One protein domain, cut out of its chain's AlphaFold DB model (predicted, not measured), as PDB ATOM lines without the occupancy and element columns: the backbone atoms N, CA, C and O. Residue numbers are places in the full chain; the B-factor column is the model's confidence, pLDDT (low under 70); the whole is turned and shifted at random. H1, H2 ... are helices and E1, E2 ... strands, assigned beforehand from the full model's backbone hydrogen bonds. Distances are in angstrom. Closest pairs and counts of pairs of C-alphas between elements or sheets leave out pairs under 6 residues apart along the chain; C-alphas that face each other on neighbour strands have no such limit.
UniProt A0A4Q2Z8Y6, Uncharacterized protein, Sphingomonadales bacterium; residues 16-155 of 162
ATOM      1  N   SER A  16     -21.454 -29.325  32.326       92.06
ATOM      2  CA  SER A  16     -22.387 -30.023  31.442       92.06
ATOM      3  C   SER A  16     -21.814 -30.121  30.031       92.06
ATOM      4  O   SER A  16     -20.878 -29.402  29.671       92.06
ATOM      5  N   GLY A  17     -22.352 -31.045  29.240       92.75
ATOM      6  CA  GLY A  17     -21.957 -31.237  27.854       92.75
ATOM      7  C   GLY A  17     -23.154 -31.616  26.998       92.75
ATOM      8  O   GLY A  17     -24.000 -32.402  27.423       92.75
ATOM      9  N   GLU A  18     -23.211 -31.055  25.797       94.38
ATOM     10  CA  GLU A  18     -24.244 -31.341  24.805       94.38
ATOM     11  C   GLU A  18     -23.581 -31.932  23.572       94.38
ATOM     12  O   GLU A  18     -22.794 -31.256  22.913       94.38
ATOM     13  N   CYS A  19     -23.878 -33.194  23.271       93.69
ATOM     14  CA  CYS A  19     -23.241 -33.916  22.180       93.69
ATOM     15  C   CYS A  19     -24.255 -34.328  21.116       93.69
ATOM     16  O   CYS A  19     -25.346 -34.809  21.421       93.69
ATOM     17  N   ALA A  20     -23.860 -34.177  19.857       90.50
ATOM     18  CA  ALA A  20     -24.596 -34.631  18.694       90.50
ATOM     19  C   ALA A  20     -23.765 -35.668  17.938       90.50
ATOM     20  O   ALA A  20     -22.573 -35.483  17.688       90.50
ATOM     21  N   TYR A  21     -24.426 -36.758  17.566       88.00
ATOM     22  CA  TYR A  21     -23.866 -37.843  16.779       88.00
ATOM     23  C   TYR A  21     -24.687 -37.990  15.502       88.00
ATOM     24  O   TYR A  21     -25.912 -38.108  15.556       88.00
ATOM     25  N   SER A  22     -24.015 -37.998  14.355       83.44
ATOM     26  CA  SER A  22     -24.638 -38.227  13.057       83.44
ATOM     27  C   SER A  22     -23.820 -39.232  12.264       83.44
ATOM     28  O   SER A  22     -22.616 -39.060  12.079       83.44
ATOM     29  N   ARG A  23     -24.490 -40.265  11.758       80.75
ATOM     30  CA  ARG A  23     -23.934 -41.221  10.802       80.75
ATOM     31  C   ARG A  23     -25.040 -41.652   9.856       80.75
ATOM     32  O   ARG A  23     -26.150 -41.944  10.304       80.75
ATOM     33  N   GLU A  24     -24.762 -41.667   8.559       75.19
ATOM     34  CA  GLU A  24     -25.747 -42.143   7.592       75.19
ATOM     35  C   GLU A  24     -25.841 -43.669   7.673       75.19
ATOM     36  O   GLU A  24     -24.829 -44.371   7.598       75.19
ATOM     37  N   THR A  25     -27.059 -44.177   7.843       64.56
ATOM     38  CA  THR A  25     -27.364 -45.606   7.836       64.56
ATOM     39  C   THR A  25     -28.516 -45.887   6.881       64.56
ATOM     40  O   THR A  25     -29.502 -45.149   6.821       64.56
ATOM     41  N   LEU A  26     -28.398 -46.978   6.134       60.78
ATOM     42  CA  LEU A  26     -29.429 -47.505   5.261       60.78
ATOM     43  C   LEU A  26     -30.036 -48.748   5.908       60.78
ATOM     44  O   LEU A  26     -29.347 -49.731   6.180       60.78
ATOM     45  N   ARG A  27     -31.336 -48.678   6.196       59.62
ATOM     46  CA  ARG A  27     -32.104 -49.742   6.846       59.62
ATOM     47  C   ARG A  27     -32.776 -50.603   5.781       59.62
ATOM     48  O   ARG A  27     -33.541 -50.100   4.963       59.62
ATOM     49  N   HIS A  28     -32.481 -51.894   5.804       56.03
ATOM     50  CA  HIS A  28     -33.149 -52.928   5.031       56.03
ATOM     51  C   HIS A  28     -33.970 -53.795   5.981       56.03
ATOM     52  O   HIS A  28     -33.412 -54.546   6.782       56.03
ATOM     53  N   GLU A  29     -35.288 -53.710   5.867       58.22
ATOM     54  CA  GLU A  29     -36.207 -54.669   6.475       58.22
ATOM     55  C   GLU A  29     -36.468 -55.783   5.467       58.22
ATOM     56  O   GLU A  29     -36.804 -55.528   4.305       58.22
ATOM     57  N   ARG A  30     -36.252 -57.029   5.888       56.91
ATOM     58  CA  ARG A  30     -36.539 -58.203   5.071       56.91
ATOM     59  C   ARG A  30     -37.314 -59.209   5.905       56.91
ATOM     60  O   ARG A  30     -36.816 -59.701   6.912       56.91
ATOM     61  N   GLU A  31     -38.523 -59.514   5.461       50.00
ATOM     62  CA  GLU A  31     -39.322 -60.603   6.008       50.00
ATOM     63  C   GLU A  31     -38.801 -61.926   5.434       50.00
ATOM     64  O   GLU A  31     -38.665 -62.082   4.215       50.00
ATOM     65  N   ILE A  32     -38.433 -62.855   6.315       58.84
ATOM     66  CA  ILE A  32     -38.028 -64.213   5.947       58.84
ATOM     67  C   ILE A  32     -39.076 -65.173   6.525       58.84
ATOM     68  O   ILE A  32     -39.222 -65.283   7.742       58.84
ATOM     69  N   ASP A  33     -39.799 -65.860   5.634       58.16
ATOM     70  CA  ASP A  33     -40.785 -66.914   5.932       58.16
ATOM     71  C   ASP A  33     -41.900 -66.531   6.940       58.16
ATOM     72  O   ASP A  33     -42.101 -67.237   7.931       58.16
ATOM     73  N   ASP A  34     -42.638 -65.432   6.693       60.25
ATOM     74  CA  ASP A  34     -43.884 -64.996   7.386       60.25
ATOM     75  C   ASP A  34     -43.838 -64.982   8.937       60.25
ATOM     76  O   ASP A  34     -44.869 -64.997   9.622       60.25
ATOM     77  N   ARG A  35     -42.640 -65.040   9.533       58.56
ATOM     78  CA  ARG A  35     -42.443 -65.205  10.986       58.56
ATOM     79  C   ARG A  35     -41.233 -64.474  11.544       58.56
ATOM     80  O   ARG A  35     -41.137 -64.347  12.765       58.56
ATOM     81  N   VAL A  36     -40.306 -64.026  10.696       54.94
ATOM     82  CA  VAL A  36     -39.074 -63.359  11.128       54.94
ATOM     83  C   VAL A  36     -38.871 -62.083  10.321       54.94
ATOM     84  O   VAL A  36     -38.506 -62.125   9.147       54.94
ATOM     85  N   GLU A  37     -39.070 -60.942  10.973       54.78
ATOM     86  CA  GLU A  37     -38.584 -59.656  10.480       54.78
ATOM     87  C   GLU A  37     -37.094 -59.547  10.807       54.78
ATOM     88  O   GLU A  37     -36.693 -59.535  11.973       54.78
ATOM     89  N   VAL A  38     -36.259 -59.494   9.771       57.97
ATOM     90  CA  VAL A  38     -34.839 -59.182   9.920       57.97
ATOM     91  C   VAL A  38     -34.637 -57.723   9.540       57.97
ATOM     92  O   VAL A  38     -34.740 -57.345   8.371       57.97
ATOM     93  N   GLU A  39     -34.324 -56.898  10.535       55.00
ATOM     94  CA  GLU A  39     -33.819 -55.548  10.318       55.00
ATOM     95  C   GLU A  39     -32.296 -55.606  10.183       55.00
ATOM     96  O   GLU A  39     -31.584 -56.020  11.098       55.00
ATOM     97  N   THR A  40     -31.785 -55.183   9.030       61.16
ATOM     98  CA  THR A  40     -30.352 -54.976   8.812       61.16
ATOM     99  C   THR A  40     -30.089 -53.500   8.567       61.16
ATOM    100  O   THR A  40     -30.707 -52.882   7.704       61.16
ATOM    101  N   SER A  41     -29.171 -52.913   9.328       54.66
ATOM    102  CA  SER A  41     -28.715 -51.539   9.127       54.66
ATOM    103  C   SER A  41     -27.300 -51.554   8.561       54.66
ATOM    104  O   SER A  41     -26.390 -52.084   9.196       54.66
ATOM    105  N   VAL A  42     -27.109 -50.963   7.384       63.72
ATOM    106  CA  VAL A  42     -25.798 -50.804   6.749       63.72
ATOM    107  C   VAL A  42     -25.348 -49.360   6.921       63.72
ATOM    108  O   VAL A  42     -26.102 -48.436   6.633       63.72
ATOM    109  N   VAL A  43     -24.127 -49.144   7.399       67.69
ATOM    110  CA  VAL A  43     -23.530 -47.804   7.472       67.69
ATOM    111  C   VAL A  43     -23.212 -47.320   6.055       67.69
ATOM    112  O   VAL A  43     -22.539 -48.026   5.308       67.69
ATOM    113  N   THR A  44     -23.687 -46.130   5.679       67.31
ATOM    114  CA  THR A  44     -23.548 -45.587   4.313       67.31
ATOM    115  C   THR A  44     -22.764 -44.286   4.214       67.31
ATOM    116  O   THR A  44     -22.424 -43.886   3.104       67.31
ATOM    117  N   GLY A  45     -22.445 -43.637   5.334       70.00
ATOM    118  CA  GLY A  45     -21.749 -42.353   5.325       70.00
ATOM    119  C   GLY A  45     -20.898 -42.120   6.570       70.00
ATOM    120  O   GLY A  45     -21.019 -42.862   7.553       70.00
ATOM    121  N   PRO A  46     -20.021 -41.102   6.526       80.38
ATOM    122  CA  PRO A  46     -19.032 -40.869   7.565       80.38
ATOM    123  C   PRO A  46     -19.693 -40.444   8.877       80.38
ATOM    124  O   PRO A  46     -20.678 -39.703   8.894       80.38
ATOM    125  N   LEU A  47     -19.113 -40.889   9.988       85.81
ATOM    126  CA  LEU A  47     -19.438 -40.378  11.315       85.81
ATOM    127  C   LEU A  47     -19.027 -38.905  11.455       85.81
ATOM    128  O   LEU A  47     -17.908 -38.512  11.122       85.81
ATOM    129  N   VAL A  48     -19.928 -38.111  12.029       90.44
ATOM    130  CA  VAL A  48     -19.672 -36.762  12.535       90.44
ATOM    131  C   VAL A  48     -20.150 -36.705  13.978       90.44
ATOM    132  O   VAL A  48     -21.304 -37.018  14.277       90.44
ATOM    133  N   TYR A  49     -19.257 -36.303  14.870       92.81
ATOM    134  CA  TYR A  49     -19.519 -36.169  16.291       92.81
ATOM    135  C   TYR A  49     -19.071 -34.799  16.777       92.81
ATOM    136  O   TYR A  49     -17.948 -34.373  16.513       92.81
ATOM    137  N   THR A  50     -19.954 -34.105  17.482       95.88
ATOM    138  CA  THR A  50     -19.681 -32.772  18.021       95.88
ATOM    139  C   THR A  50     -20.172 -32.687  19.452       95.88
ATOM    140  O   THR A  50     -21.273 -33.153  19.724       95.88
ATOM    141  N   CYS A  51     -19.421 -32.039  20.337       97.00
ATOM    142  CA  CYS A  51     -19.865 -31.693  21.683       97.00
ATOM    143  C   CYS A  51     -19.604 -30.221  21.982       97.00
ATOM    144  O   CYS A  51     -18.534 -29.720  21.650       97.00
ATOM    145  N   GLY A  52     -20.542 -29.557  22.650       97.38
ATOM    146  CA  GLY A  52     -20.309 -28.303  23.365       97.38
ATOM    147  C   GLY A  52     -20.146 -28.575  24.858       97.38
ATOM    148  O   GLY A  52     -20.842 -29.432  25.404       97.38
ATOM    149  N   PHE A  53     -19.234 -27.864  25.517       95.94
ATOM    150  CA  PHE A  53     -18.983 -27.966  26.951       95.94
ATOM    151  C   PHE A  53     -19.383 -26.672  27.647       95.94
ATOM    152  O   PHE A  53     -19.022 -25.583  27.203       95.94
ATOM    153  N   PHE A  54     -20.083 -26.788  28.774       95.19
ATOM    154  CA  PHE A  54     -20.591 -25.633  29.504       95.19
ATOM    155  C   PHE A  54     -20.317 -25.749  31.002       95.19
ATOM    156  O   PHE A  54     -20.544 -26.798  31.600       95.19
ATOM    157  N   ASP A  55     -19.900 -24.654  31.628       92.62
ATOM    158  CA  ASP A  55     -19.738 -24.524  33.079       92.62
ATOM    159  C   ASP A  55     -20.721 -23.479  33.607       92.62
ATOM    160  O   ASP A  55     -20.641 -22.295  33.264       92.62
ATOM    161  N   GLY A  56     -21.718 -23.922  34.375       91.94
ATOM    162  CA  GLY A  56     -22.784 -23.041  34.853       91.94
ATOM    163  C   GLY A  56     -23.550 -22.343  33.721       91.94
ATOM    164  O   GLY A  56     -24.016 -21.221  33.896       91.94
ATOM    165  N   GLY A  57     -23.651 -22.991  32.555       90.88
ATOM    166  CA  GLY A  57     -24.291 -22.456  31.349       90.88
ATOM    167  C   GLY A  57     -23.401 -21.556  30.482       90.88
ATOM    168  O   GLY A  57     -23.842 -21.119  29.422       90.88
ATOM    169  N   ARG A  58     -22.157 -21.278  30.890       93.25
ATOM    170  CA  ARG A  58     -21.172 -20.576  30.057       93.25
ATOM    171  C   ARG A  58     -20.441 -21.578  29.173       93.25
ATOM    172  O   ARG A  58     -19.902 -22.541  29.702       93.25
ATOM    173  N   ASP A  59     -20.380 -21.313  27.871       94.94
ATOM    174  CA  ASP A  59     -19.549 -22.077  26.932       94.94
ATOM    175  C   ASP A  59     -18.071 -21.995  27.349       94.94
ATOM    176  O   ASP A  59     -17.531 -20.902  27.557       94.94
ATOM    177  N   ILE A  60     -17.452 -23.157  27.534       95.88
ATOM    178  CA  ILE A  60     -16.039 -23.305  27.899       95.88
ATOM    179  C   ILE A  60     -15.238 -24.064  26.840       95.88
ATOM    180  O   ILE A  60     -14.046 -24.311  27.054       95.88
ATOM    181  N   GLY A  61     -15.869 -24.463  25.734       96.75
ATOM    182  CA  GLY A  61     -15.200 -25.253  24.724       96.75
ATOM    183  C   GLY A  61     -16.092 -26.167  23.902       96.75
ATOM    184  O   GLY A  61     -17.287 -26.334  24.141       96.75
ATOM    185  N   SER A  62     -15.461 -26.842  22.949       97.81
ATOM    186  CA  SER A  62     -16.116 -27.816  22.089       97.81
ATOM    187  C   SER A  62     -15.179 -28.941  21.674       97.81
ATOM    188  O   SER A  62     -13.961 -28.827  21.761       97.81
ATOM    189  N   LEU A  63     -15.762 -30.035  21.200       98.00
ATOM    190  CA  LEU A  63     -15.066 -31.134  20.552       98.00
ATOM    191  C   LEU A  63     -15.737 -31.424  19.219       98.00
ATOM    192  O   LEU A  63     -16.960 -31.477  19.130       98.00
ATOM    193  N   GLU A  64     -14.937 -31.666  18.193       97.06
ATOM    194  CA  GLU A  64     -15.380 -32.116  16.885       97.06
ATOM    195  C   GLU A  64     -14.533 -33.311  16.455       97.06
ATOM    196  O   GLU A  64     -13.306 -33.256  16.488       97.06
ATOM    197  N   LEU A  65     -15.187 -34.385  16.026       95.00
ATOM    198  CA  LEU A  65     -14.564 -35.603  15.533       95.00
ATOM    199  C   LEU A  65     -15.282 -36.048  14.259       95.00
ATOM    200  O   LEU A  65     -16.512 -36.105  14.206       95.00
ATOM    201  N   ARG A  66     -14.513 -36.378  13.225       92.19
ATOM    202  CA  ARG A  66     -15.032 -36.854  11.945       92.19
ATOM    203  C   ARG A  66     -14.344 -38.142  11.549       92.19
ATOM    204  O   ARG A  66     -13.136 -38.294  11.707       92.19
ATOM    205  N   GLU A  67     -15.123 -39.058  11.002       88.31
ATOM    206  CA  GLU A  67     -14.592 -40.226  10.324       88.31
ATOM    207  C   GLU A  67     -14.111 -39.853   8.926       88.31
ATOM    208  O   GLU A  67     -14.737 -39.080   8.195       88.31
ATOM    209  N   ARG A  68     -12.977 -40.432   8.565       83.00
ATOM    210  CA  ARG A  68     -12.380 -40.365   7.249       83.00
ATOM    211  C   ARG A  68     -12.107 -41.782   6.746       83.00
ATOM    212  O   ARG A  68     -11.710 -42.640   7.537       83.00
ATOM    213  N   PRO A  69     -12.248 -42.021   5.432       70.38
ATOM    214  CA  PRO A  69     -11.739 -43.241   4.827       70.38
ATOM    215  C   PRO A  69     -10.238 -43.377   5.110       70.38
ATOM    216  O   PRO A  69      -9.509 -42.380   5.037       70.38
ATOM    217  N   GLY A  70      -9.786 -44.596   5.407       67.19
ATOM    218  CA  GLY A  70      -8.364 -44.920   5.445       67.19
ATOM    219  C   GLY A  70      -7.674 -44.606   4.112       67.19
ATOM    220  O   GLY A  70      -8.296 -44.599   3.046       67.19
ATOM    221  N   GLU A  71      -6.377 -44.305   4.158       66.81
ATOM    222  CA  GLU A  71      -5.596 -44.021   2.951       66.81
ATOM    223  C   GLU A  71      -5.071 -45.317   2.304       66.81
ATOM    224  O   GLU A  71      -4.553 -46.217   2.969       66.81
ATOM    225  N   GLY A  72      -5.158 -45.417   0.973       67.69
ATOM    226  CA  GLY A  72      -4.607 -46.543   0.211       67.69
ATOM    227  C   GLY A  72      -5.378 -47.855   0.408       67.69
ATOM    228  O   GLY A  72      -6.553 -47.938   0.071       67.69
ATOM    229  N   PHE A  73      -4.697 -48.896   0.901       55.72
ATOM    230  CA  PHE A  73      -5.294 -50.212   1.200       55.72
ATOM    231  C   PHE A  73      -5.806 -50.321   2.643       55.72
ATOM    232  O   PHE A  73      -6.098 -51.419   3.120       55.72
ATOM    233  N   ASP A  74      -5.853 -49.203   3.365       63.59
ATOM    234  CA  ASP A  74      -6.290 -49.182   4.746       63.59
ATOM    235  C   ASP A  74      -7.818 -49.264   4.841       63.59
ATOM    236  O   ASP A  74      -8.530 -48.320   4.509       63.59
ATOM    237  N   VAL A  75      -8.318 -50.412   5.297       61.66
ATOM    238  CA  VAL A  75      -9.753 -50.652   5.523       61.66
ATOM    239  C   VAL A  75     -10.252 -50.082   6.856       61.66
ATOM    240  O   VAL A  75     -11.435 -50.208   7.165       61.66
ATOM    241  N   ARG A  76      -9.378 -49.464   7.664       71.62
ATOM    242  CA  ARG A  76      -9.762 -48.857   8.944       71.62
ATOM    243  C   ARG A  76     -10.583 -47.587   8.732       71.62
ATOM    244  O   ARG A  76     -10.238 -46.735   7.913       71.62
ATOM    245  N   SER A  77     -11.605 -47.417   9.565       73.31
ATOM    246  CA  SER A  77     -12.243 -46.116   9.771       73.31
ATOM    247  C   SER A  77     -11.348 -45.253  10.653       73.31
ATOM    248  O   SER A  77     -11.292 -45.444  11.869       73.31
ATOM    249  N   LEU A  78     -10.635 -44.308  10.042       84.94
ATOM    250  CA  LEU A  78      -9.838 -43.336  10.780       84.94
ATOM    251  C   LEU A  78     -10.759 -42.242  11.311       84.94
ATOM    252  O   LEU A  78     -11.624 -41.752  10.588       84.94
ATOM    253  N   ARG A  79     -10.575 -41.831  12.563       89.94
ATOM    254  CA  ARG A  79     -11.288 -40.681  13.126       89.94
ATOM    255  C   ARG A  79     -10.290 -39.617  13.531       89.94
ATOM    256  O   ARG A  79      -9.344 -39.895  14.266       89.94
ATOM    257  N   GLU A  80     -10.534 -38.406  13.061       93.38
ATOM    258  CA  GLU A  80      -9.692 -37.247  13.318       93.38
ATOM    259  C   GLU A  80     -10.551 -36.081  13.770       93.38
ATOM    260  O   GLU A  80     -11.706 -35.930  13.363       93.38
ATOM    261  N   GLY A  81      -9.994 -35.257  14.642       95.38
ATOM    262  CA  GLY A  81     -10.764 -34.200  15.256       95.38
ATOM    263  C   GLY A  81      -9.927 -33.203  16.018       95.38
ATOM    264  O   GLY A  81      -8.697 -33.262  16.049       95.38
ATOM    265  N   ARG A  82     -10.633 -32.285  16.657       97.56
ATOM    266  CA  ARG A  82     -10.063 -31.288  17.548       97.56
ATOM    267  C   ARG A  82     -10.978 -31.077  18.738       97.56
ATOM    268  O   ARG A  82     -12.195 -31.182  18.618       97.56
ATOM    269  N   SER A  83     -10.379 -30.752  19.863       97.62
ATOM    270  CA  SER A  83     -11.068 -30.257  21.041       97.62
ATOM    271  C   SER A  83     -10.439 -28.932  21.441       97.62
ATOM    272  O   SER A  83      -9.227 -28.766  21.331       97.62
ATOM    273  N   GLU A  84     -11.261 -27.995  21.875       97.62
ATOM    274  CA  GLU A  84     -10.832 -26.742  22.478       97.62
ATOM    275  C   GLU A  84     -11.559 -26.619  23.805       97.62
ATOM    276  O   GLU A  84     -12.786 -26.588  23.821       97.62
ATOM    277  N   VAL A  85     -10.832 -26.597  24.919       94.94
ATOM    278  CA  VAL A  85     -11.425 -26.520  26.260       94.94
ATOM    279  C   VAL A  85     -10.569 -25.622  27.130       94.94
ATOM    280  O   VAL A  85      -9.379 -25.875  27.294       94.94
ATOM    281  N   GLY A  86     -11.161 -24.572  27.699       89.88
ATOM    282  CA  GLY A  86     -10.424 -23.651  28.571       89.88
ATOM    283  C   GLY A  86      -9.229 -22.969  27.887       89.88
ATOM    284  O   GLY A  86      -8.287 -22.585  28.568       89.88
ATOM    285  N   GLY A  87      -9.255 -22.832  26.556       92.31
ATOM    286  CA  GLY A  87      -8.156 -22.280  25.752       92.31
ATOM    287  C   GLY A  87      -7.078 -23.291  25.334       92.31
ATOM    288  O   GLY A  87      -6.167 -22.924  24.595       92.31
ATOM    289  N   GLU A  88      -7.178 -24.553  25.760       96.81
ATOM    290  CA  GLU A  88      -6.282 -25.624  25.320       96.81
ATOM    291  C   GLU A  88      -6.808 -26.272  24.037       96.81
ATOM    292  O   GLU A  88      -7.878 -26.883  24.030       96.81
ATOM    293  N   GLU A  89      -6.034 -26.166  22.955       97.19
ATOM    294  CA  GLU A  89      -6.292 -26.859  21.691       97.19
ATOM    295  C   GLU A  89      -5.659 -28.257  21.706       97.19
ATOM    296  O   GLU A  89      -4.454 -28.416  21.930       97.19
ATOM    297  N   VAL A  90      -6.469 -29.270  21.402       97.38
ATOM    298  CA  VAL A  90      -6.081 -30.682  21.402       97.38
ATOM    299  C   VAL A  90      -6.442 -31.311  20.062       97.38
ATOM    300  O   VAL A  90      -7.613 -31.354  19.691       97.38
ATOM    301  N   ALA A  91      -5.455 -31.840  19.345       97.69
ATOM    302  CA  ALA A  91      -5.690 -32.660  18.158       97.69
ATOM    303  C   ALA A  91      -6.044 -34.097  18.568       97.69
ATOM    304  O   ALA A  91      -5.420 -34.663  19.466       97.69
ATOM    305  N   LEU A  92      -7.044 -34.684  17.910       96.12
ATOM    306  CA  LEU A  92      -7.583 -36.006  18.226       96.12
ATOM    307  C   LEU A  92      -7.350 -36.965  17.062       96.12
ATOM    308  O   LEU A  92      -7.709 -36.646  15.929       96.12
ATOM    309  N   HIS A  93      -6.832 -38.159  17.354       93.38
ATOM    310  CA  HIS A  93      -6.627 -39.213  16.355       93.38
ATOM    311  C   HIS A  93      -7.013 -40.584  16.910       93.38
ATOM    312  O   HIS A  93      -6.642 -40.924  18.036       93.38
ATOM    313  N   SER A  94      -7.734 -41.392  16.128       90.75
ATOM    314  CA  SER A  94      -8.042 -42.774  16.500       90.75
ATOM    315  C   SER A  94      -6.789 -43.650  16.522       90.75
ATOM    316  O   SER A  94      -5.890 -43.540  15.689       90.75
ATOM    317  N   VAL A  95      -6.732 -44.561  17.490       87.62
ATOM    318  CA  VAL A  95      -5.604 -45.474  17.688       87.62
ATOM    319  C   VAL A  95      -6.082 -46.894  17.439       87.62
ATOM    320  O   VAL A  95      -7.007 -47.350  18.097       87.62
ATOM    321  N   HIS A  96      -5.429 -47.608  16.523       80.81
ATOM    322  CA  HIS A  96      -5.848 -48.951  16.092       80.81
ATOM    323  C   HIS A  96      -4.855 -50.061  16.457       80.81
ATOM    324  O   HIS A  96      -5.118 -51.233  16.196       80.81
ATOM    325  N   ASN A  97      -3.707 -49.729  17.051       74.38
ATOM    326  CA  ASN A  97      -2.624 -50.684  17.284       74.38
ATOM    327  C   ASN A  97      -2.342 -50.807  18.784       74.38
ATOM    328  O   ASN A  97      -2.210 -49.795  19.473       74.38
ATOM    329  N   PHE A  98      -2.157 -52.030  19.286       63.41
ATOM    330  CA  PHE A  98      -1.575 -52.229  20.613       63.41
ATOM    331  C   PHE A  98      -0.051 -52.121  20.535       63.41
ATOM    332  O   PHE A  98       0.575 -52.637  19.613       63.41
ATOM    333  N   THR A  99       0.591 -51.576  21.569       58.94
ATOM    334  CA  THR A  99       2.063 -51.503  21.661       58.94
ATOM    335  C   THR A  99       2.743 -52.881  21.564       58.94
ATOM    336  O   THR A  99       3.934 -52.968  21.280       58.94
ATOM    337  N   ARG A 100       1.999 -53.974  21.809       55.41
ATOM    338  CA  ARG A 100       2.501 -55.360  21.835       55.41
ATOM    339  C   ARG A 100       2.127 -56.205  20.614       55.41
ATOM    340  O   ARG A 100       2.699 -57.279  20.452       55.41
ATOM    341  N   THR A 101       1.213 -55.754  19.753       54.81
ATOM    342  CA  THR A 101       0.828 -56.477  18.531       54.81
ATOM    343  C   THR A 101       0.813 -55.513  17.350       54.81
ATOM    344  O   THR A 101       0.171 -54.473  17.377       54.81
ATOM    345  N   ARG A 102       1.522 -55.863  16.270       59.34
ATOM    346  CA  ARG A 102       1.518 -55.075  15.022       59.34
ATOM    347  C   ARG A 102       0.259 -55.284  14.177       59.34
ATOM    348  O   ARG A 102       0.201 -54.779  13.064       59.34
ATOM    349  N   LEU A 103      -0.699 -56.069  14.668       60.84
ATOM    350  CA  LEU A 103      -1.961 -56.298  13.982       60.84
ATOM    351  C   LEU A 103      -2.888 -55.117  14.294       60.84
ATOM    352  O   LEU A 103      -3.262 -54.964  15.461       60.84
ATOM    353  N   PRO A 104      -3.207 -54.269  13.303       63.41
ATOM    354  CA  PRO A 104      -4.185 -53.214  13.489       63.41
ATOM    355  C   PRO A 104      -5.565 -53.825  13.745       63.41
ATOM    356  O   PRO A 104      -5.905 -54.878  13.210       63.41
ATOM    357  N   THR A 105      -6.354 -53.144  14.561       70.19
ATOM    358  CA  THR A 105      -7.769 -53.445  14.783       70.19
ATOM    359  C   THR A 105      -8.624 -52.627  13.823       70.19
ATOM    360  O   THR A 105      -8.282 -51.492  13.483       70.19
ATOM    361  N   GLU A 106      -9.715 -53.224  13.342       68.88
ATOM    362  CA  GLU A 106     -10.657 -52.544  12.444       68.88
ATOM    363  C   GLU A 106     -11.355 -51.387  13.169       68.88
ATOM    364  O   GLU A 106     -11.453 -50.282  12.635       68.88
ATOM    365  N   THR A 107     -11.744 -51.609  14.425       71.12
ATOM    366  CA  THR A 107     -12.288 -50.589  15.325       71.12
ATOM    367  C   THR A 107     -11.179 -49.855  16.076       71.12
ATOM    368  O   THR A 107     -10.076 -50.367  16.261       71.12
ATOM    369  N   ALA A 108     -11.441 -48.618  16.498       77.44
ATOM    370  CA  ALA A 108     -10.476 -47.857  17.282       77.44
ATOM    371  C   ALA A 108     -10.362 -48.441  18.702       77.44
ATOM    372  O   ALA A 108     -11.360 -48.622  19.395       77.44
ATOM    373  N   LEU A 109      -9.138 -48.670  19.180       83.06
ATOM    374  CA  LEU A 109      -8.848 -49.027  20.575       83.06
ATOM    375  C   LEU A 109      -9.056 -47.847  21.531       83.06
ATOM    376  O   LEU A 109      -9.252 -48.024  22.737       83.06
ATOM    377  N   GLY A 110      -8.963 -46.636  20.991       89.31
ATOM    378  CA  GLY A 110      -8.963 -45.408  21.755       89.31
ATOM    379  C   GLY A 110      -8.568 -44.207  20.907       89.31
ATOM    380  O   GLY A 110      -8.601 -44.268  19.676       89.31
ATOM    381  N   TYR A 111      -8.165 -43.131  21.579       92.56
ATOM    382  CA  TYR A 111      -7.804 -41.865  20.950       92.56
ATOM    383  C   TYR A 111      -6.538 -41.278  21.564       92.56
ATOM    384  O   TYR A 111      -6.401 -41.206  22.788       92.56
ATOM    385  N   ALA A 112      -5.630 -40.832  20.702       94.25
ATOM    386  CA  ALA A 112      -4.519 -39.974  21.078       94.25
ATOM    387  C   ALA A 112      -4.985 -38.512  21.080       94.25
ATOM    388  O   ALA A 112      -5.749 -38.097  20.207       94.25
ATOM    389  N   MET A 113      -4.522 -37.757  22.069       96.38
ATOM    390  CA  MET A 113      -4.815 -36.345  22.290       96.38
ATOM    391  C   MET A 113      -3.486 -35.593  22.309       96.38
ATOM    392  O   MET A 113      -2.716 -35.754  23.253       96.38
ATOM    393  N   MET A 114      -3.203 -34.806  21.275       96.94
ATOM    394  CA  MET A 114      -1.931 -34.091  21.137       96.94
ATOM    395  C   MET A 114      -2.124 -32.601  21.395       96.94
ATOM    396  O   MET A 114      -2.948 -31.957  20.743       96.94
ATOM    397  N   PHE A 115      -1.341 -32.050  22.317       96.12
ATOM    398  CA  PHE A 115      -1.307 -30.620  22.609       96.12
ATOM    399  C   PHE A 115      -0.297 -29.910  21.699       96.12
ATOM    400  O   PHE A 115       0.633 -30.520  21.167       96.12
ATOM    401  N   ARG A 116      -0.445 -28.591  21.532       92.75
ATOM    402  CA  ARG A 116       0.410 -27.791  20.629       92.75
ATOM    403  C   ARG A 116       1.900 -27.838  20.958       92.75
ATOM    404  O   ARG A 116       2.721 -27.646  20.066       92.75
ATOM    405  N   ASP A 117       2.247 -28.042  22.221       91.81
ATOM    406  CA  ASP A 117       3.632 -28.111  22.688       91.81
ATOM    407  C   ASP A 117       4.206 -29.534  22.704       91.81
ATOM    408  O   ASP A 117       5.325 -29.736  23.171       91.81
ATOM    409  N   GLY A 118       3.469 -30.508  22.164       90.12
ATOM    410  CA  GLY A 118       3.905 -31.896  22.046       90.12
ATOM    411  C   GLY A 118       3.655 -32.749  23.288       90.12
ATOM    412  O   GLY A 118       4.036 -33.916  23.290       90.12
ATOM    413  N   GLU A 119       3.016 -32.212  24.333       92.88
ATOM    414  CA  GLU A 119       2.451 -33.053  25.391       92.88
ATOM    415  C   GLU A 119       1.319 -33.922  24.826       92.88
ATOM    416  O   GLU A 119       0.623 -33.543  23.878       92.88
ATOM    417  N   GLU A 120       1.118 -35.092  25.430       93.50
ATOM    418  CA  GLU A 120       0.152 -36.078  24.953       93.50
ATOM    419  C   GLU A 120      -0.716 -36.607  26.096       93.50
ATOM    420  O   GLU A 120      -0.267 -36.830  27.225       93.50
ATOM    421  N   ALA A 121      -1.977 -36.856  25.772       94.62
ATOM    422  CA  ALA A 121      -2.893 -37.652  26.566       94.62
ATOM    423  C   ALA A 121      -3.423 -38.808  25.714       94.62
ATOM    424  O   ALA A 121      -3.381 -38.776  24.483       94.62
ATOM    425  N   MET A 122      -3.935 -39.847  26.364       93.50
ATOM    426  CA  MET A 122      -4.437 -41.010  25.645       93.50
ATOM    427  C   MET A 122      -5.652 -41.604  26.329       93.50
ATOM    428  O   MET A 122      -5.603 -41.937  27.510       93.50
ATOM    429  N   LEU A 123      -6.734 -41.761  25.577       92.00
ATOM    430  CA  LEU A 123      -7.910 -42.503  25.997       92.00
ATOM    431  C   LEU A 123      -7.811 -43.921  25.444       92.00
ATOM    432  O   LEU A 123      -7.734 -44.096  24.235       92.00
ATOM    433  N   TYR A 124      -7.887 -44.916  26.317       88.75
ATOM    434  CA  TYR A 124      -8.132 -46.308  25.956       88.75
ATOM    435  C   TYR A 124      -9.587 -46.630  26.293       88.75
ATOM    436  O   TYR A 124      -9.936 -46.758  27.469       88.75
ATOM    437  N   SER A 125     -10.443 -46.705  25.274       84.00
ATOM    438  CA  SER A 125     -11.886 -46.942  25.427       84.00
ATOM    439  C   SER A 125     -12.271 -48.404  25.201       84.00
ATOM    440  O   SER A 125     -13.246 -48.871  25.788       84.00
ATOM    441  N   ASN A 126     -11.475 -49.139  24.419       75.62
ATOM    442  CA  ASN A 126     -11.718 -50.529  24.041       75.62
ATOM    443  C   ASN A 126     -10.553 -51.450  24.462       75.62
ATOM    444  O   ASN A 126      -9.439 -51.004  24.741       75.62
ATOM    445  N   GLY A 127     -10.815 -52.760  24.522       70.56
ATOM    446  CA  GLY A 127      -9.854 -53.771  24.978       70.56
ATOM    447  C   GLY A 127      -9.915 -54.082  26.487       70.56
ATOM    448  O   GLY A 127     -10.855 -53.673  27.173       70.56
ATOM    449  N   PRO A 128      -8.929 -54.834  27.023       70.62
ATOM    450  CA  PRO A 128      -8.984 -55.392  28.381       70.62
ATOM    451  C   PRO A 128      -8.786 -54.358  29.498       70.62
ATOM    452  O   PRO A 128      -9.125 -54.628  30.647       70.62
ATOM    453  N   SER A 129      -8.249 -53.181  29.171       71.44
ATOM    454  CA  SER A 129      -8.023 -52.093  30.121       71.44
ATOM    455  C   SER A 129      -8.590 -50.801  29.553       71.44
ATOM    456  O   SER A 129      -8.160 -50.365  28.488       71.44
ATOM    457  N   ARG A 130      -9.507 -50.168  30.292       84.62
ATOM    458  CA  ARG A 130     -10.094 -48.870  29.941       84.62
ATOM    459  C   ARG A 130      -9.589 -47.808  30.903       84.62
ATOM    460  O   ARG A 130      -9.811 -47.920  32.107       84.62
ATOM    461  N   TYR A 131      -8.865 -46.821  30.395       88.56
ATOM    462  CA  TYR A 131      -8.274 -45.762  31.210       88.56
ATOM    463  C   TYR A 131      -7.916 -44.547  30.358       88.56
ATOM    464  O   TYR A 131      -7.783 -44.642  29.140       88.56
ATOM    465  N   ILE A 132      -7.721 -43.411  31.023       91.81
ATOM    466  CA  ILE A 132      -7.163 -42.207  30.421       91.81
ATOM    467  C   ILE A 132      -5.782 -41.929  31.017       91.81
ATOM    468  O   ILE A 132      -5.627 -41.796  32.232       91.81
ATOM    469  N   ALA A 133      -4.766 -41.884  30.163       93.19
ATOM    470  CA  ALA A 133      -3.450 -41.367  30.498       93.19
ATOM    471  C   ALA A 133      -3.467 -39.851  30.291       93.19
ATOM    472  O   ALA A 133      -3.826 -39.377  29.214       93.19
ATOM    473  N   LEU A 134      -3.105 -39.100  31.327       95.25
ATOM    474  CA  LEU A 134      -3.128 -37.640  31.319       95.25
ATOM    475  C   LEU A 134      -1.706 -37.065  31.275       95.25
ATOM    476  O   LEU A 134      -0.780 -37.729  31.756       95.25
ATOM    477  N   PRO A 135      -1.540 -35.814  30.806       92.50
ATOM    478  CA  PRO A 135      -0.272 -35.106  30.897       92.50
ATOM    479  C   PRO A 135       0.162 -34.978  32.360       92.50
ATOM    480  O   PRO A 135      -0.664 -34.859  33.273       92.50
ATOM    481  N   ARG A 136       1.476 -35.009  32.602       88.81
ATOM    482  CA  ARG A 136       2.026 -34.947  33.970       88.81
ATOM    483  C   ARG A 136       1.924 -33.553  34.581       88.81
ATOM    484  O   ARG A 136       1.869 -33.429  35.802       88.81
ATOM    485  N   VAL A 137       1.928 -32.524  33.739       87.50
ATOM    486  CA  VAL A 137       1.937 -31.107  34.114       87.50
ATOM    487  C   VAL A 137       0.845 -30.352  33.353       87.50
ATOM    488  O   VAL A 137       0.401 -30.801  32.300       87.50
ATOM    489  N   GLY A 138       0.421 -29.205  33.891       91.62
ATOM    490  CA  GLY A 138      -0.646 -28.377  33.318       91.62
ATOM    491  C   GLY A 138      -2.033 -28.830  33.771       91.62
ATOM    492  O   GLY A 138      -2.566 -29.824  33.284       91.62
ATOM    493  N   GLU A 139      -2.620 -28.106  34.722       93.69
ATOM    494  CA  GLU A 139      -3.969 -28.399  35.225       93.69
ATOM    495  C   GLU A 139      -5.020 -28.247  34.120       93.69
ATOM    496  O   GLU A 139      -5.816 -29.163  33.914       93.69
ATOM    497  N   ASP A 140      -4.928 -27.170  33.339       94.44
ATOM    498  CA  ASP A 140      -5.838 -26.884  32.226       94.44
ATOM    499  C   ASP A 140      -5.781 -27.977  31.154       94.44
ATOM    500  O   ASP A 140      -6.810 -28.496  30.728       94.44
ATOM    501  N   LYS A 141      -4.579 -28.454  30.812       95.94
ATOM    502  CA  LYS A 141      -4.400 -29.581  29.883       95.94
ATOM    503  C   LYS A 141      -5.008 -30.873  30.397       95.94
ATOM    504  O   LYS A 141      -5.628 -31.620  29.642       95.94
ATOM    505  N   ARG A 142      -4.840 -31.164  31.689       96.25
ATOM    506  CA  ARG A 142      -5.454 -32.345  32.307       96.25
ATOM    507  C   ARG A 142      -6.975 -32.238  32.283       96.25
ATOM    508  O   ARG A 142      -7.625 -33.240  31.990       96.25
ATOM    509  N   ALA A 143      -7.532 -31.058  32.546       94.75
ATOM    510  CA  ALA A 143      -8.966 -30.807  32.457       94.75
ATOM    511  C   ALA A 143      -9.480 -30.960  31.014       94.75
ATOM    512  O   ALA A 143     -10.449 -31.687  30.791       94.75
ATOM    513  N   ALA A 144      -8.786 -30.377  30.034       96.12
ATOM    514  CA  ALA A 144      -9.108 -30.496  28.615       96.12
ATOM    515  C   ALA A 144      -9.059 -31.953  28.128       96.12
ATOM    516  O   ALA A 144      -9.994 -32.418  27.473       96.12
ATOM    517  N   ALA A 145      -8.020 -32.707  28.501       96.56
ATOM    518  CA  ALA A 145      -7.907 -34.130  28.184       96.56
ATOM    519  C   ALA A 145      -9.017 -34.960  28.845       96.56
ATOM    520  O   ALA A 145      -9.588 -35.836  28.200       96.56
ATOM    521  N   LEU A 146      -9.359 -34.683  30.108       95.44
ATOM    522  CA  LEU A 146     -10.449 -35.369  30.806       95.44
ATOM    523  C   LEU A 146     -11.804 -35.112  30.143       95.44
ATOM    524  O   LEU A 146     -12.537 -36.064  29.892       95.44
ATOM    525  N   LEU A 147     -12.122 -33.856  29.834       95.38
ATOM    526  CA  LEU A 147     -13.377 -33.483  29.180       95.38
ATOM    527  C   LEU A 147     -13.491 -34.084  27.780       95.38
ATOM    528  O   LEU A 147     -14.501 -34.712  27.457       95.38
ATOM    529  N   SER A 148     -12.422 -33.980  26.991       95.81
ATOM    530  CA  SER A 148     -12.346 -34.589  25.661       95.81
ATOM    531  C   SER A 148     -12.486 -36.107  25.746       95.81
ATOM    532  O   SER A 148     -13.266 -36.703  25.011       95.81
ATOM    533  N   GLY A 149     -11.784 -36.743  26.687       94.25
ATOM    534  CA  GLY A 149     -11.859 -38.179  26.916       94.25
ATOM    535  C   GLY A 149     -13.263 -38.635  27.302       94.25
ATOM    536  O   GLY A 149     -13.778 -39.572  26.701       94.25
ATOM    537  N   LEU A 150     -13.913 -37.950  28.247       92.19
ATOM    538  CA  LEU A 150     -15.294 -38.237  28.644       92.19
ATOM    539  C   LEU A 150     -16.252 -38.118  27.456       92.19
ATOM    540  O   LEU A 150     -17.014 -39.049  27.206       92.19
ATOM    541  N   ALA A 151     -16.166 -37.040  26.676       93.56
ATOM    542  CA  ALA A 151     -16.959 -36.896  25.459       93.56
ATOM    543  C   ALA A 151     -16.704 -38.042  24.468       93.56
ATOM    544  O   ALA A 151     -17.648 -38.583  23.902       93.56
ATOM    545  N   LEU A 152     -15.452 -38.463  24.284       91.75
ATOM    546  CA  LEU A 152     -15.103 -39.565  23.387       91.75
ATOM    547  C   LEU A 152     -15.588 -40.931  23.893       91.75
ATOM    548  O   LEU A 152     -15.856 -41.802  23.071       91.75
ATOM    549  N   THR A 153     -15.770 -41.128  25.206       87.44
ATOM    550  CA  THR A 153     -16.378 -42.373  25.724       87.44
ATOM    551  C   THR A 153     -17.848 -42.543  25.343       87.44
ATOM    552  O   THR A 153     -18.344 -43.667  25.361       87.44
ATOM    553  N   LEU A 154     -18.539 -41.457  24.979       86.25
ATOM    554  CA  LEU A 154     -19.923 -41.501  24.496       86.25
ATOM    555  C   LEU A 154     -20.017 -41.906  23.017       86.25
ATOM    556  O   LEU A 154     -21.099 -42.246  22.541       86.25
ATOM    557  N   VAL A 155     -18.897 -41.882  22.289       81.38
ATOM    558  CA  VAL A 155     -18.823 -42.351  20.903       81.38
ATOM    559  C   VAL A 155     -18.746 -43.876  20.922       81.38
ATOM    560  O   VAL A 155     -17.660 -44.451  20.962       81.38
TER     561      VAL A 155
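This is residues 16 to 155 of the 162 residues of an uncharacterized protein of Sphingomonadales bacterium (UniProt A0A4Q2Z8Y6). One large sheet of eight strands curls like part of a barrel round a single helix, H1, and a long two-stranded hairpin, E2 and E3, sticks out from it as an arm. The arm makes much of the length: the C-alphas span 62 by 42 by 29 A. The 140 printed residues hold ten named strands, E1 to E10, followed by H1, and the class is mostly strand. The large sheet has the order E1, E4, E5, E6, E7, E8, E9, E10 and is antiparallel throughout. The whole is loose, with a radius of gyration of the C-alphas of 17.8 A.

E1 is residues 16 to 22, 20.3 A long, beginning at C-alpha 16 at (-22.387, -30.023, 31.442). It runs on into E2, residues 25 to 32, 21.5 A, across a break of 2 residues, at 62 degrees. E3 is residues 36 to 43, 22.3 A, beginning at C-alpha 36 at (-39.074, -63.359, 11.128). E4 is residues 48 to 55, 23.9 A; E5, the longest strand, is residues 58 to 69, 35.2 A; E6 is residues 77 to 85, 25.6 A; E7 is residues 88 to 95, 21.3 A. The shorter E8, E9 and E10 are residues 110 to 115, 120 to 124 and 131 to 133. H1, residues 139 to 153, is 21.0 A long and ends at C-alpha 153 at (-16.378, -42.373, 25.724).

E1 and E10 are the edge strands of the large sheet, which is twisted. E4 to E10 form a meander, each strand the antiparallel neighbour of the one before. E1 and E4 are antiparallel at 170 degrees, with N 18 and O 52 2.9 A apart, within hydrogen-bond range. In the hairpin E5 and E6, N 64 and O 82 are 2.8 A apart; in E7 and E8, at 148 degrees, N 93 and O 112 are 3.1 A apart; in E9 and E10, N 124 and O 131 are 2.8 A apart. H1 is on one face of this sheet, two layers in all, and the sheet curls round it. The closest C-alphas of E6 and H1 are those of Val 85 and Ala 144, 5.2 A; of E9 and H1, those of Leu 123 and Gly 149, 5.9 A; of E4 and H1, those of Cys 51 and Ala 151, 7.1 A. Every O i to N i+4 pair of H1 is within hydrogen-bond range. The hairpin E2 and E3 is antiparallel at 160 degrees, with N 28 and O 40 2.8 A apart; both strands are apart from H1.

The two C-alphas farthest apart, those of Asp 34 and Val 137, are 62.9 A apart. The printed part has no cut. The link E7 to E8, residues 96 to 109, is long. The mean pLDDT of the printed part is 82.7; it is under 70 at residues 25 to 44, 70 to 75, 98 to 104 and 106.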